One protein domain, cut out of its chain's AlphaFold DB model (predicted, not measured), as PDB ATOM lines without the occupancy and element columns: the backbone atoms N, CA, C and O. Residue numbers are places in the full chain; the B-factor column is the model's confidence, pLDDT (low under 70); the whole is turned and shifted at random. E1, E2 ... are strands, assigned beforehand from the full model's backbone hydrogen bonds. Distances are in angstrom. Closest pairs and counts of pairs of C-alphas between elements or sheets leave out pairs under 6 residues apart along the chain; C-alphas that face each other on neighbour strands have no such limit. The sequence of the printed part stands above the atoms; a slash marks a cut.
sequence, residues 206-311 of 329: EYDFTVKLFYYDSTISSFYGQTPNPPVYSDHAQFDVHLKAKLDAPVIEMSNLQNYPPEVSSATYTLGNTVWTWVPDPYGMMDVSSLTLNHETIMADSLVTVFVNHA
ATOM      1  N   GLU A 206     -22.633  25.126 -22.762       80.19
ATOM      2  CA  GLU A 206     -21.820  25.146 -23.971       80.19
ATOM      3  C   GLU A 206     -22.707  25.582 -25.136       80.19
ATOM      4  O   GLU A 206     -23.888  25.230 -25.195       80.19
ATOM      5  N   TYR A 207     -22.150  26.395 -26.027       79.62
ATOM      6  CA  TYR A 207     -22.847  26.902 -27.198       79.62
ATOM      7  C   TYR A 207     -22.024  26.600 -28.439       79.62
ATOM      8  O   TYR A 207     -20.892  27.068 -28.561       79.62
ATOM      9  N   ASP A 208     -22.637  25.874 -29.365       83.19
ATOM     10  CA  ASP A 208     -22.099  25.596 -30.690       83.19
ATOM     11  C   ASP A 208     -22.925  26.344 -31.730       83.19
ATOM     12  O   ASP A 208     -24.147  26.178 -31.811       83.19
ATOM     13  N   PHE A 209     -22.277  27.194 -32.523       85.25
ATOM     14  CA  PHE A 209     -22.939  27.905 -33.612       85.25
ATOM     15  C   PHE A 209     -21.968  28.266 -34.734       85.25
ATOM     16  O   PHE A 209     -20.781  28.486 -34.514       85.25
ATOM     17  N   THR A 210     -22.496  28.379 -35.950       88.50
ATOM     18  CA  THR A 210     -21.740  28.848 -37.113       88.50
ATOM     19  C   THR A 210     -21.946  30.347 -37.290       88.50
ATOM     20  O   THR A 210     -23.083  30.824 -37.352       88.50
ATOM     21  N   VAL A 211     -20.854  31.089 -37.438       87.56
ATOM     22  CA  VAL A 211     -20.871  32.508 -37.802       87.56
ATOM     23  C   VAL A 211     -20.608  32.638 -39.294       87.56
ATOM     24  O   VAL A 211     -19.666  32.050 -39.822       87.56
ATOM     25  N   LYS A 212     -21.440  33.431 -39.971       89.56
ATOM     26  CA  LYS A 212     -21.226  33.859 -41.357       89.56
ATOM     27  C   LYS A 212     -21.123  35.374 -41.384       89.56
ATOM     28  O   LYS A 212     -22.072  36.060 -41.005       89.56
ATOM     29  N   LEU A 213     -19.974  35.878 -41.805       88.38
ATOM     30  CA  LEU A 213     -19.712  37.301 -41.970       88.38
ATOM     31  C   LEU A 213     -19.837  37.649 -43.444       88.38
ATOM     32  O   LEU A 213     -19.275  36.957 -44.286       88.38
ATOM     33  N   PHE A 214     -20.548  38.731 -43.736       87.19
ATOM     34  CA  PHE A 214     -20.674  39.271 -45.082       87.19
ATOM     35  C   PHE A 214     -20.319  40.751 -45.054       87.19
ATOM     36  O   PHE A 214     -20.816  41.500 -44.210       87.19
ATOM     37  N   TYR A 215     -19.476  41.166 -45.986       86.44
ATOM     38  CA  TYR A 215     -19.133  42.551 -46.243       86.44
ATOM     39  C   TYR A 215     -19.613  42.931 -47.635       86.44
ATOM     40  O   TYR A 215     -19.357  42.214 -48.598       86.44
ATOM     41  N   TYR A 216     -20.275  44.078 -47.739       85.69
ATOM     42  CA  TYR A 216     -20.683  44.659 -49.009       85.69
ATOM     43  C   TYR A 216     -20.337  46.133 -48.999       85.69
ATOM     44  O   TYR A 216     -20.712  46.853 -48.072       85.69
ATOM     45  N   ASP A 217     -19.666  46.590 -50.045       82.31
ATOM     46  CA  ASP A 217     -19.293  47.986 -50.166       82.31
ATOM     47  C   ASP A 217     -19.434  48.450 -51.612       82.31
ATOM     48  O   ASP A 217     -18.695  48.083 -52.527       82.31
ATOM     49  N   SER A 218     -20.464  49.266 -51.799       76.12
ATOM     50  CA  SER A 218     -20.803  49.934 -53.050       76.12
ATOM     51  C   SER A 218     -20.097  51.283 -53.205       76.12
ATOM     52  O   SER A 218     -20.370  52.017 -54.152       76.12
ATOM     53  N   THR A 219     -19.250  51.656 -52.244       67.62
ATOM     54  CA  THR A 219     -18.545  52.941 -52.170       67.62
ATOM     55  C   THR A 219     -17.055  52.818 -52.492       67.62
ATOM     56  O   THR A 219     -16.416  53.848 -52.698       67.62
ATOM     57  N   ILE A 220     -16.521  51.585 -52.600       59.62
ATOM     58  CA  ILE A 220     -15.076  51.265 -52.611       59.62
ATOM     59  C   ILE A 220     -14.233  52.039 -53.605       59.62
ATOM     60  O   ILE A 220     -13.019  52.098 -53.427       59.62
ATOM     61  N   SER A 221     -14.774  52.647 -54.652       56.12
ATOM     62  CA  SER A 221     -13.855  53.175 -55.641       56.12
ATOM     63  C   SER A 221     -14.345  54.407 -56.377       56.12
ATOM     64  O   SER A 221     -15.019  54.354 -57.405       56.12
ATOM     65  N   SER A 222     -13.826  55.538 -55.900       55.66
ATOM     66  CA  SER A 222     -13.625  56.745 -56.699       55.66
ATOM     67  C   SER A 222     -12.807  56.485 -57.979       55.66
ATOM     68  O   SER A 222     -12.867  57.317 -58.884       55.66
ATOM     69  N   PHE A 223     -12.104  55.343 -58.114       53.28
ATOM     70  CA  PHE A 223     -11.384  54.983 -59.346       53.28
ATOM     71  C   PHE A 223     -12.313  54.688 -60.528       53.28
ATOM     72  O   PHE A 223     -11.894  54.854 -61.670       53.28
ATOM     73  N   TYR A 224     -13.569  54.295 -60.291       58.09
ATOM     74  CA  TYR A 224     -14.527  54.066 -61.380       58.09
ATOM     75  C   TYR A 224     -15.235  55.356 -61.838       58.09
ATOM     76  O   TYR A 224     -15.895  55.365 -62.876       58.09
ATOM     77  N   GLY A 225     -15.044  56.477 -61.131       61.72
ATOM     78  CA  GLY A 225     -15.737  57.740 -61.398       61.72
ATOM     79  C   GLY A 225     -17.226  57.697 -61.024       61.72
ATOM     80  O   GLY A 225     -17.721  56.712 -60.480       61.72
ATOM     81  N   GLN A 226     -17.965  58.780 -61.302       65.38
ATOM     82  CA  GLN A 226     -19.423  58.781 -61.134       65.38
ATOM     83  C   GLN A 226     -20.071  57.937 -62.235       65.38
ATOM     84  O   GLN A 226     -20.376  58.435 -63.317       65.38
ATOM     85  N   THR A 227     -20.256  56.649 -61.965       67.88
ATOM     86  CA  THR A 227     -21.017  55.758 -62.843       67.88
ATOM     87  C   THR A 227     -22.425  55.566 -62.276       67.88
ATOM     88  O   THR A 227     -22.576  55.519 -61.054       67.88
ATOM     89  N   PRO A 228     -23.464  55.429 -63.119       71.56
ATOM     90  CA  PRO A 228     -24.817  55.139 -62.643       71.56
ATOM     91  C   PRO A 228     -24.931  53.805 -61.885       71.56
ATOM     92  O   PRO A 228     -25.844  53.655 -61.083       71.56
ATOM     93  N   ASN A 229     -24.012  52.861 -62.135       74.06
ATOM     94  CA  ASN A 229     -23.984  51.518 -61.552       74.06
ATOM     95  C   ASN A 229     -22.542  51.163 -61.132       74.06
ATOM     96  O   ASN A 229     -21.860  50.446 -61.871       74.06
ATOM     97  N   PRO A 230     -22.039  51.694 -60.003       72.56
ATOM     98  CA  PRO A 230     -20.681  51.402 -59.562       72.56
ATOM     99  C   PRO A 230     -20.532  49.910 -59.230       72.56
ATOM    100  O   PRO A 230     -21.480  49.293 -58.736       72.56
ATOM    101  N   PRO A 231     -19.354  49.316 -59.491       75.56
ATOM    102  CA  PRO A 231     -19.079  47.949 -59.077       75.56
ATOM    103  C   PRO A 231     -19.198  47.829 -57.556       75.56
ATOM    104  O   PRO A 231     -18.740  48.695 -56.812       75.56
ATOM    105  N   VAL A 232     -19.819  46.743 -57.108       83.25
ATOM    106  CA  VAL A 232     -20.020  46.438 -55.692       83.25
ATOM    107  C   VAL A 232     -18.993  45.403 -55.294       83.25
ATOM    108  O   VAL A 232     -18.955  44.332 -55.897       83.25
ATOM    109  N   TYR A 233     -18.176  45.732 -54.300       86.12
ATOM    110  CA  TYR A 233     -17.305  44.767 -53.653       86.12
ATOM    111  C   TYR A 233     -18.119  43.942 -52.662       86.12
ATOM    112  O   TYR A 233     -18.902  44.493 -51.883       86.12
ATOM    113  N   SER A 234     -17.918  42.635 -52.682       89.19
ATOM    114  CA  SER A 234     -18.484  41.710 -51.712       89.19
ATOM    115  C   SER A 234     -17.424  40.746 -51.223       89.19
ATOM    116  O   SER A 234     -16.628  40.245 -52.010       89.19
ATOM    117  N   ASP A 235     -17.446  40.458 -49.933       90.56
ATOM    118  CA  ASP A 235     -16.505  39.544 -49.302       90.56
ATOM    119  C   ASP A 235     -17.182  38.817 -48.143       90.56
ATOM    120  O   ASP A 235     -18.165  39.313 -47.582       90.56
ATOM    121  N   HIS A 236     -16.715  37.624 -47.804       90.62
ATOM    122  CA  HIS A 236     -17.327  36.834 -46.749       90.62
ATOM    123  C   HIS A 236     -16.372  35.826 -46.118       90.62
ATOM    124  O   HIS A 236     -15.424  35.337 -46.727       90.62
ATOM    125  N   ALA A 237     -16.684  35.481 -44.874       91.38
ATOM    126  CA  ALA A 237     -16.006  34.437 -44.126       91.38
ATOM    127  C   ALA A 237     -17.020  33.615 -43.331       91.38
ATOM    128  O   ALA A 237     -18.090  34.102 -42.949       91.38
ATOM    129  N   GLN A 238     -16.677  32.363 -43.064       92.50
ATOM    130  CA  GLN A 238     -17.460  31.471 -42.222       92.50
ATOM    131  C   GLN A 238     -16.546  30.710 -41.266       92.50
ATOM    132  O   GLN A 238     -15.462  30.284 -41.648       92.50
ATOM    133  N   PHE A 239     -16.994  30.514 -40.032       92.25
ATOM    134  CA  PHE A 239     -16.320  29.666 -39.054       92.25
ATOM    135  C   PHE A 239     -17.317  29.148 -38.019       92.25
ATOM    136  O   PHE A 239     -18.370  29.748 -37.790       92.25
ATOM    137  N   ASP A 240     -16.966  28.038 -37.382       90.06
ATOM    138  CA  ASP A 240     -17.717  27.478 -36.267       90.06
ATOM    139  C   ASP A 240     -17.136  27.978 -34.944       90.06
ATOM    140  O   ASP A 240     -15.917  28.074 -34.771       90.06
ATOM    141  N   VAL A 241     -18.027  28.299 -34.010       87.94
ATOM    142  CA  VAL A 241     -17.709  28.783 -32.670       87.94
ATOM    143  C   VAL A 241     -18.194  27.769 -31.652       87.94
ATOM    144  O   VAL A 241     -19.377  27.430 -31.630       87.94
ATOM    145  N   HIS A 242     -17.279  27.358 -30.781       86.88
ATOM    146  CA  HIS A 242     -17.583  26.608 -29.573       86.88
ATOM    147  C   HIS A 242     -17.287  27.492 -28.356       86.88
ATOM    148  O   HIS A 242     -16.148  27.911 -28.134       86.88
ATOM    149  N   LEU A 243     -18.319  27.824 -27.579       83.38
ATOM    150  CA  LEU A 243     -18.230  28.708 -26.417       83.38
ATOM    151  C   LEU A 243     -18.596  27.950 -25.141       83.38
ATOM    152  O   LEU A 243     -19.741  27.537 -24.967       83.38
ATOM    153  N   LYS A 244     -17.653  27.863 -24.202       79.94
ATOM    154  CA  LYS A 244     -17.882  27.331 -22.851       79.94
ATOM    155  C   LYS A 244     -18.094  28.485 -21.882       79.94
ATOM    156  O   LYS A 244     -17.127  29.140 -21.481       79.94
ATOM    157  N   ALA A 245     -19.343  28.723 -21.486       72.50
ATOM    158  CA  ALA A 245     -19.670  29.713 -20.467       72.50
ATOM    159  C   ALA A 245     -19.239  29.191 -19.087       72.50
ATOM    160  O   ALA A 245     -19.706  28.149 -18.617       72.50
ATOM    161  N   LYS A 246     -18.306  29.906 -18.453       70.44
ATOM    162  CA  LYS A 246     -17.791  29.608 -17.113       70.44
ATOM    163  C   LYS A 246     -17.772  30.886 -16.284       70.44
ATOM    164  O   LYS A 246     -17.600  31.972 -16.841       70.44
ATOM    165  N   LEU A 247     -17.895  30.726 -14.967       65.06
ATOM    166  CA  LEU A 247     -17.865  31.841 -14.027       65.06
ATOM    167  C   LEU A 247     -16.514  32.571 -14.045       65.06
ATOM    168  O   LEU A 247     -16.535  33.786 -13.998       65.06
ATOM    169  N   ASP A 248     -15.382  31.870 -14.204       64.00
ATOM    170  CA  ASP A 248     -14.055  32.469 -13.934       64.00
ATOM    171  C   ASP A 248     -13.087  32.444 -15.134       64.00
ATOM    172  O   ASP A 248     -11.992  32.997 -15.072       64.00
ATOM    173  N   ALA A 249     -13.442  31.724 -16.200       71.31
ATOM    174  CA  ALA A 249     -12.581  31.530 -17.367       71.31
ATOM    175  C   ALA A 249     -13.404  31.042 -18.569       71.31
ATOM    176  O   ALA A 249     -13.335  29.854 -18.918       71.31
ATOM    177  N   PRO A 250     -14.246  31.898 -19.172       78.81
ATOM    178  CA  PRO A 250     -14.951  31.520 -20.385       78.81
ATOM    179  C   PRO A 250     -13.939  31.154 -21.474       78.81
ATOM    180  O   PRO A 250     -12.916  31.816 -21.645       78.81
ATOM    181  N   VAL A 251     -14.214  30.074 -22.200       82.94
ATOM    182  CA  VAL A 251     -13.346  29.607 -23.288       82.94
ATOM    183  C   VAL A 251     -14.109  29.754 -24.591       82.94
ATOM    184  O   VAL A 251     -15.226  29.251 -24.696       82.94
ATOM    185  N   ILE A 252     -13.508  30.435 -25.565       86.75
ATOM    186  CA  ILE A 252     -13.983  30.457 -26.946       86.75
ATOM    187  C   ILE A 252     -12.985  29.720 -27.824       86.75
ATOM    188  O   ILE A 252     -11.778  29.951 -27.746       86.75
ATOM    189  N   GLU A 253     -13.497  28.841 -28.667       89.56
ATOM    190  CA  GLU A 253     -12.722  28.119 -29.660       89.56
ATOM    191  C   GLU A 253     -13.338  28.383 -31.035       89.56
ATOM    192  O   GLU A 253     -14.559  28.372 -31.201       89.56
ATOM    193  N   MET A 254     -12.476  28.655 -32.015       91.25
ATOM    194  CA  MET A 254     -12.856  28.801 -33.417       91.25
ATOM    195  C   MET A 254     -12.369  27.579 -34.184       91.25
ATOM    196  O   MET A 254     -11.216  27.170 -34.044       91.25
ATOM    197  N   SER A 255     -13.228  27.024 -35.028       92.06
ATOM    198  CA  SER A 255     -12.892  25.906 -35.905       92.06
ATOM    199  C   SER A 255     -13.528  26.083 -37.282       92.06
ATOM    200  O   SER A 255     -14.303  27.013 -37.500       92.06
ATOM    201  N   ASN A 256     -13.155  25.223 -38.236       93.12
ATOM    202  CA  ASN A 256     -13.705  25.217 -39.598       93.12
ATOM    203  C   ASN A 256     -13.696  26.597 -40.284       93.12
ATOM    204  O   ASN A 256     -14.618  26.937 -41.023       93.12
ATOM    205  N   LEU A 257     -12.650  27.389 -40.029       92.94
ATOM    206  CA  LEU A 257     -12.480  28.708 -40.625       92.94
ATOM    207  C   LEU A 257     -12.318  28.602 -42.145       92.94
ATOM    208  O   LEU A 257     -11.456  27.882 -42.650       92.94
ATOM    209  N   GLN A 258     -13.136  29.369 -42.855       92.12
ATOM    210  CA  GLN A 258     -13.145  29.521 -44.300       92.12
ATOM    211  C   GLN A 258     -13.218  31.014 -44.629       92.12
ATOM    212  O   GLN A 258     -14.267  31.635 -44.455       92.12
ATOM    213  N   ASN A 259     -12.110  31.567 -45.118       90.69
ATOM    214  CA  ASN A 259     -12.098  32.867 -45.785       90.69
ATOM    215  C   ASN A 259     -12.308  32.626 -47.280       90.69
ATOM    216  O   ASN A 259     -11.701  31.715 -47.855       90.69
ATOM    217  N   TYR A 260     -13.184  33.411 -47.895       89.81
ATOM    218  CA  TYR A 260     -13.467  33.318 -49.319       89.81
ATOM    219  C   TYR A 260     -12.768  34.472 -50.041       89.81
ATOM    220  O   TYR A 260     -12.690  35.563 -49.487       89.81
ATOM    221  N   PRO A 261     -12.247  34.269 -51.264       87.81
ATOM    222  CA  PRO A 261     -11.755  35.383 -52.058       87.81
ATOM    223  C   PRO A 261     -12.882  36.398 -52.305       87.81
ATOM    224  O   PRO A 261     -14.027  35.986 -52.527       87.81
ATOM    225  N   PRO A 262     -12.578  37.703 -52.328       89.69
ATOM    226  CA  PRO A 262     -13.579  38.711 -52.613       89.69
ATOM    227  C   PRO A 262     -14.135  38.592 -54.034       89.69
ATOM    228  O   PRO A 262     -13.503  38.061 -54.950       89.69
ATOM    229  N   GLU A 263     -15.309  39.175 -54.235       88.62
ATOM    230  CA  GLU A 263     -15.975  39.290 -55.525       88.62
ATOM    231  C   GLU A 263     -16.330  40.751 -55.816       88.62
ATOM    232  O   GLU A 263     -16.535  41.564 -54.913       88.62
ATOM    233  N   VAL A 264     -16.424  41.092 -57.104       83.75
ATOM    234  CA  VAL A 264     -16.877  42.410 -57.553       83.75
ATOM    235  C   VAL A 264     -17.928  42.237 -58.645       83.75
ATOM    236  O   VAL A 264     -17.663  41.596 -59.664       83.75
ATOM    237  N   SER A 265     -19.104  42.853 -58.473       83.62
ATOM    238  CA  SER A 265     -20.264  42.709 -59.380       83.62
ATOM    239  C   SER A 265     -20.014  43.187 -60.823       83.62
ATOM    240  O   SER A 265     -20.819  42.950 -61.724       83.62
ATOM    241  N   SER A 266     -18.875  43.833 -61.070       78.31
ATOM    242  CA  SER A 266     -18.282  44.032 -62.392       78.31
ATOM    243  C   SER A 266     -16.761  44.060 -62.264       78.31
ATOM    244  O   SER A 266     -16.176  45.088 -61.936       78.31
ATOM    245  N   ALA A 267     -16.114  42.925 -62.539       72.69
ATOM    246  CA  ALA A 267     -14.657  42.813 -62.477       72.69
ATOM    247  C   ALA A 267     -13.939  43.634 -63.562       72.69
ATOM    248  O   ALA A 267     -12.724  43.766 -63.517       72.69
ATOM    249  N   THR A 268     -14.654  44.199 -64.539       75.12
ATOM    250  CA  THR A 268     -14.071  45.064 -65.568       75.12
ATOM    251  C   THR A 268     -14.863  46.352 -65.736       75.12
ATOM    252  O   THR A 268     -16.090  46.316 -65.796       75.12
ATOM    253  N   TYR A 269     -14.167  47.471 -65.918       72.06
ATOM    254  CA  TYR A 269     -14.751  48.771 -66.233       72.06
ATOM    255  C   TYR A 269     -14.007  49.433 -67.389       72.06
ATOM    256  O   TYR A 269     -12.779  49.480 -67.396       72.06
ATOM    257  N   THR A 270     -14.740  49.969 -68.363       73.00
ATOM    258  CA  THR A 270     -14.151  50.636 -69.532       73.00
ATOM    259  C   THR A 270     -14.507  52.114 -69.533       73.00
ATOM    260  O   THR A 270     -15.686  52.465 -69.518       73.00
ATOM    261  N   LEU A 271     -13.494  52.979 -69.606       71.62
ATOM    262  CA  LEU A 271     -13.653  54.423 -69.780       71.62
ATOM    263  C   LEU A 271     -12.823  54.880 -70.983       71.62
ATOM    264  O   LEU A 271     -11.591  54.827 -70.968       71.62
ATOM    265  N   GLY A 272     -13.501  55.312 -72.048       80.81
ATOM    266  CA  GLY A 272     -12.848  55.616 -73.322       80.81
ATOM    267  C   GLY A 272     -12.194  54.369 -73.923       80.81
ATOM    268  O   GLY A 272     -12.872  53.384 -74.193       80.81
ATOM    269  N   ASN A 273     -10.878  54.414 -74.132       83.38
ATOM    270  CA  ASN A 273     -10.067  53.305 -74.651       83.38
ATOM    271  C   ASN A 273      -9.324  52.512 -73.557       83.38
ATOM    272  O   ASN A 273      -8.515  51.646 -73.882       83.38
ATOM    273  N   THR A 274      -9.554  52.823 -72.279       72.50
ATOM    274  CA  THR A 274      -8.880  52.166 -71.152       72.50
ATOM    275  C   THR A 274      -9.819  51.163 -70.495       72.50
ATOM    276  O   THR A 274     -10.940  51.517 -70.125       72.50
ATOM    277  N   VAL A 275      -9.350  49.924 -70.326       77.25
ATOM    278  CA  VAL A 275     -10.059  48.852 -69.615       77.25
ATOM    279  C   VAL A 275      -9.359  48.601 -68.286       77.25
ATOM    280  O   VAL A 275      -8.193  48.215 -68.247       77.25
ATOM    281  N   TRP A 276     -10.086  48.805 -67.199       69.88
ATOM    282  CA  TRP A 276      -9.681  48.454 -65.847       69.88
ATOM    283  C   TRP A 276     -10.222  47.067 -65.533       69.88
ATOM    284  O   TRP A 276     -11.411  46.827 -65.726       69.88
ATOM    285  N   THR A 277      -9.365  46.161 -65.072       77.56
ATOM    286  CA  THR A 277      -9.760  44.819 -64.622       77.56
ATOM    287  C   THR A 277      -9.376  44.677 -63.161       77.56
ATOM    288  O   THR A 277      -8.213  44.863 -62.803       77.56
ATOM    289  N   TRP A 278     -10.354  44.376 -62.321       77.19
ATOM    290  CA  TRP A 278     -10.143  44.009 -60.940       77.19
ATOM    291  C   TRP A 278      -9.620  42.577 -60.867       77.19
ATOM    292  O   TRP A 278     -10.117  41.679 -61.550       77.19
ATOM    293  N   VAL A 279      -8.605  42.382 -60.036       77.44
ATOM    294  CA  VAL A 279      -8.006  41.079 -59.774       77.44
ATOM    295  C   VAL A 279      -8.182  40.814 -58.281       77.44
ATOM    296  O   VAL A 279      -7.655  41.606 -57.496       77.44
ATOM    297  N   PRO A 280      -8.918  39.757 -57.881       75.81
ATOM    298  CA  PRO A 280      -9.031  39.392 -56.477       75.81
ATOM    299  C   PRO A 280      -7.655  39.059 -55.930       75.81
ATOM    300  O   PRO A 280      -6.906  38.288 -56.537       75.81
ATOM    301  N   ASP A 281      -7.340  39.597 -54.760       79.19
ATOM    302  CA  ASP A 281      -6.354  38.953 -53.910       79.19
ATOM    303  C   ASP A 281      -6.984  37.709 -53.231       79.19
ATOM    304  O   ASP A 281      -8.201  37.513 -53.299       79.19
ATOM    305  N   PRO A 282      -6.182  36.818 -52.624       79.25
ATOM    306  CA  PRO A 282      -6.703  35.581 -52.043       79.25
ATOM    307  C   PRO A 282      -7.544  35.741 -50.768       79.25
ATOM    308  O   PRO A 282      -8.137  34.753 -50.344       79.25
ATOM    309  N   TYR A 283      -7.547  36.915 -50.128       76.38
ATOM    310  CA  TYR A 283      -7.955  37.069 -48.725       76.38
ATOM    311  C   TYR A 283      -9.054  38.114 -48.501       76.38
ATOM    312  O   TYR A 283      -9.821  38.001 -47.550       76.38
ATOM    313  N   GLY A 284      -9.121  39.131 -49.355       80.44
ATOM    314  CA  GLY A 284     -10.038  40.249 -49.239       80.44
ATOM    315  C   GLY A 284      -9.882  41.039 -47.943       80.44
ATOM    316  O   GLY A 284      -8.803  41.165 -47.366       80.44
ATOM    317  N   MET A 285     -10.986  41.631 -47.504       80.69
ATOM    318  CA  MET A 285     -11.084  42.420 -46.281       80.69
ATOM    319  C   MET A 285     -11.635  41.604 -45.104       80.69
ATOM    320  O   MET A 285     -11.469  42.001 -43.952       80.69
ATOM    321  N   MET A 286     -12.242  40.447 -45.371       84.19
ATOM    322  CA  MET A 286     -12.762  39.486 -44.399       84.19
ATOM    323  C   MET A 286     -11.769  38.345 -44.132       84.19
ATOM    324  O   MET A 286     -12.164  37.206 -43.918       84.19
ATOM    325  N   ASP A 287     -10.468  38.645 -44.073       88.88
ATOM    326  CA  ASP A 287      -9.434  37.656 -43.747       88.88
ATOM    327  C   ASP A 287      -9.375  37.355 -42.242       88.88
ATOM    328  O   ASP A 287      -8.483  37.817 -41.523       88.88
ATOM    329  N   VAL A 288     -10.380  36.636 -41.742       89.06
ATOM    330  CA  VAL A 288     -10.502  36.269 -40.328       89.06
ATOM    331  C   VAL A 288      -9.352  35.351 -39.925       89.06
ATOM    332  O   VAL A 288      -8.998  34.430 -40.654       89.06
ATOM    333  N   SER A 289      -8.776  35.580 -38.746       91.06
ATOM    334  CA  SER A 289      -7.628  34.818 -38.239       91.06
ATOM    335  C   SER A 289      -7.857  34.200 -36.865       91.06
ATOM    336  O   SER A 289      -7.351  33.118 -36.577       91.06
ATOM    337  N   SER A 290      -8.613  34.872 -35.997       89.44
ATOM    338  CA  SER A 290      -8.886  34.398 -34.639       89.44
ATOM    339  C   SER A 290     -10.089  35.105 -34.026       89.44
ATOM    340  O   SER A 290     -10.527  36.150 -34.508       89.44
ATOM    341  N   LEU A 291     -10.582  34.542 -32.923       86.19
ATOM    342  CA  LEU A 291     -11.592  35.155 -32.069       86.19
ATOM    343  C   LEU A 291     -10.997  35.462 -30.701       86.19
ATOM    344  O   LEU A 291     -10.188  34.690 -30.184       86.19
ATOM    345  N   THR A 292     -11.447  36.548 -30.085       84.06
ATOM    346  CA  THR A 292     -11.193  36.826 -28.669       84.06
ATOM    347  C   THR A 292     -12.485  37.211 -27.957       84.06
ATOM    348  O   THR A 292     -13.406  37.777 -28.545       84.06
ATOM    349  N   LEU A 293     -12.573  36.876 -26.670       82.38
ATOM    350  CA  LEU A 293     -13.674  37.283 -25.800       82.38
ATOM    351  C   LEU A 293     -13.289  38.534 -25.016       82.38
ATOM    352  O   LEU A 293     -12.180  38.619 -24.499       82.38
ATOM    353  N   ASN A 294     -14.231  39.468 -24.872       72.75
ATOM    354  CA  ASN A 294     -14.041  40.678 -24.063       72.75
ATOM    355  C   ASN A 294     -14.504  40.549 -22.602       72.75
ATOM    356  O   ASN A 294     -14.984  41.527 -22.033       72.75
ATOM    357  N   HIS A 295     -14.518  39.350 -22.024       66.75
ATOM    358  CA  HIS A 295     -15.170  39.148 -20.731       66.75
ATOM    359  C   HIS A 295     -14.386  38.185 -19.849       66.75
ATOM    360  O   HIS A 295     -13.975  37.117 -20.298       66.75
ATOM    361  N   GLU A 296     -14.233  38.567 -18.582       62.53
ATOM    362  CA  GLU A 296     -13.643  37.725 -17.536       62.53
ATOM    363  C   GLU A 296     -14.632  36.649 -17.057       62.53
ATOM    364  O   GLU A 296     -14.216  35.577 -16.629       62.53
ATOM    365  N   THR A 297     -15.944  36.899 -17.186       63.41
ATOM    366  CA  THR A 297     -17.019  36.017 -16.711       63.41
ATOM    367  C   THR A 297     -18.194  35.997 -17.706       63.41
ATOM    368  O   THR A 297     -18.553  37.030 -18.274       63.41
ATOM    369  N   ILE A 298     -18.799  34.825 -17.960       67.25
ATOM    370  CA  ILE A 298     -20.020  34.699 -18.785       67.25
ATOM    371  C   ILE A 298     -21.092  33.982 -17.968       67.25
ATOM    372  O   ILE A 298     -21.013  32.774 -17.745       67.25
ATOM    373  N   MET A 299     -22.112  34.731 -17.550       64.19
ATOM    374  CA  MET A 299     -23.303  34.183 -16.897       64.19
ATOM    375  C   MET A 299     -24.331  33.718 -17.933       64.19
ATOM    376  O   MET A 299     -24.321  34.176 -19.081       64.19
ATOM    377  N   ALA A 300     -25.266  32.860 -17.518       60.38
ATOM    378  CA  ALA A 300     -26.422  32.508 -18.340       60.38
ATOM    379  C   ALA A 300     -27.157  33.776 -18.824       60.38
ATOM    380  O   ALA A 300     -27.364  34.709 -18.050       60.38
ATOM    381  N   ASP A 301     -27.523  33.797 -20.109       60.12
ATOM    382  CA  ASP A 301     -28.230  34.892 -20.797       60.12
ATOM    383  C   ASP A 301     -27.467  36.231 -20.891       60.12
ATOM    384  O   ASP A 301     -28.052  37.264 -21.223       60.12
ATOM    385  N   SER A 302     -26.151  36.226 -20.650       66.12
ATOM    386  CA  SER A 302     -25.306  37.405 -20.873       66.12
ATOM    387  C   SER A 302     -25.195  37.738 -22.361       66.12
ATOM    388  O   SER A 302     -25.069  36.848 -23.205       66.12
ATOM    389  N   LEU A 303     -25.152  39.032 -22.686       67.88
ATOM    390  CA  LEU A 303     -24.685  39.471 -23.997       67.88
ATOM    391  C   LEU A 303     -23.174  39.225 -24.068       67.88
ATOM    392  O   LEU A 303     -22.417  39.813 -23.299       67.88
ATOM    393  N   VAL A 304     -22.740  38.362 -24.984       71.25
ATOM    394  CA  VAL A 304     -21.319  38.058 -25.172       71.25
ATOM    395  C   VAL A 304     -20.790  38.852 -26.357       71.25
ATOM    396  O   VAL A 304     -21.256  38.698 -27.484       71.25
ATOM    397  N   THR A 305     -19.785  39.690 -26.110       76.44
ATOM    398  CA  THR A 305     -19.035  40.353 -27.181       76.44
ATOM    399  C   THR A 305     -17.847  39.488 -27.582       76.44
ATOM    400  O   THR A 305     -16.932  39.266 -26.784       76.44
ATOM    401  N   VAL A 306     -17.874  39.024 -28.830       78.12
ATOM    402  CA  VAL A 306     -16.764  38.334 -29.492       78.12
ATOM    403  C   VAL A 306     -16.104  39.317 -30.451       78.12
ATOM    404  O   VAL A 306     -16.787  39.927 -31.275       78.12
ATOM    405  N   PHE A 307     -14.788  39.467 -30.354       83.44
ATOM    406  CA  PHE A 307     -14.009  40.193 -31.346       83.44
ATOM    407  C   PHE A 307     -13.484  39.225 -32.391       83.44
ATOM    408  O   PHE A 307     -12.929  38.177 -32.062       83.44
ATOM    409  N   VAL A 308     -13.652  39.608 -33.650       85.25
ATOM    410  CA  VAL A 308     -13.097  38.900 -34.796       85.25
ATOM    411  C   VAL A 308     -11.831  39.637 -35.210       85.25
ATOM    412  O   VAL A 308     -11.878  40.820 -35.542       85.25
ATOM    413  N   ASN A 309     -10.693  38.954 -35.150       85.69
ATOM    414  CA  ASN A 309      -9.422  39.513 -35.590       85.69
ATOM    415  C   ASN A 309      -9.180  39.136 -37.046       85.69
ATOM    416  O   ASN A 309      -9.463  38.007 -37.453       85.69
ATOM    417  N   HIS A 310      -8.594  40.058 -37.801       85.94
ATOM    418  CA  HIS A 310      -8.254  39.860 -39.204       85.94
ATOM    419  C   HIS A 310      -6.735  39.929 -39.395       85.94
ATOM    420  O   HIS A 310      -6.084  40.748 -38.746       85.94
ATOM    421  N   ALA A 311      -6.153  39.063 -40.232       83.81
ATOM    422  CA  ALA A 311      -4.698  39.019 -40.435       83.81
ATOM    423  C   ALA A 311      -4.213  39.982 -41.528       83.81
ATOM    424  O   ALA A 311      -3.200  40.653 -41.334       83.81
TER     425      ALA A 311
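What this domain is: This is residues 206 to 311 of the 329 residues of an uncharacterized protein of Sphingobacteriales bacterium 50-39 (UniProt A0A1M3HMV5). A long rod of strands: three long antiparallel strands, E1, E2 and E3, form a twisted sheet, and the short hairpin of E6 and E7 covers part of one face of it in a small, partial sandwich. The small hairpin of E4 and E5 makes one far end of the rod, beyond the sheet and apart from the other strands. The printed part has 106 residues with seven named strands, E1 to E7 in chain order, and no named helix; its class is all strand, and the sheets E1 - E2 - E3, E4 - E5 and E6 - E7 are antiparallel throughout. It is only just loose, close to extended, with a radius of gyration of the C-alphas of 19.0 A and spans of 64 by 23 by 19 A.

Where its parts are: E1, residues 206 to 217, begins at C-alpha 206 (-21.820, 25.146, -23.971) and is 34.8 A long. E2, residues 233 to 245, is 36.5 A long and bends by 53 degrees at residue 242. E3, residues 251 to 259, is 22.8 A long and bends by 65 degrees at residue 256. E4, residues 268 to 271, is 10.3 A long, and E5, residues 274 to 277, is 9.9 A long and begins at C-alpha 274 (-8.880, 52.166, -71.152). E6, residues 288 to 293, is 14.9 A long. E7, residues 306 to 310, is 13.0 A long and ends at C-alpha 310 (-8.254, 39.860, -39.204).

How they stand to each other: E1, E2 and E3 are a meander, each strand the antiparallel neighbour of the one before, with E1 and E3 as edge strands. The hairpin E1 and E2 runs at 164 degrees, with N 211 and O 239 2.8 A apart, within hydrogen-bond range. The hairpin E2 and E3 runs at 155 degrees, with N 244 and O 251 at 2.8 A. Beyond E3, residues 263 to 264 pair antiparallel with residues 233 to 234 of E2. In the hairpin E4 and E5, at 162 degrees, N 269 and O 276 are 2.8 A apart. In the hairpin E6 and E7, at 152 degrees, N 289 and O 309 are 2.8 A apart. This pair and the meander form a sandwich, two sheets face to face, with strands at 37 degrees to each other. The closest C-alphas of E3 and E6, those of Met 254 and Leu 291, are 6.6 A apart. E7 is apart from E1, E2 and E3.

The domain as a whole: The C-alphas farthest apart, those of Leu 247 and Asn 273, are 64.8 A apart. The printed part has no cut. The links E1 to E2 and E6 to E7 are long. The mean pLDDT of the printed part is 78.9, and it is under 70 at residues 219 to 227, 247 to 248, 276 and 295 to 303.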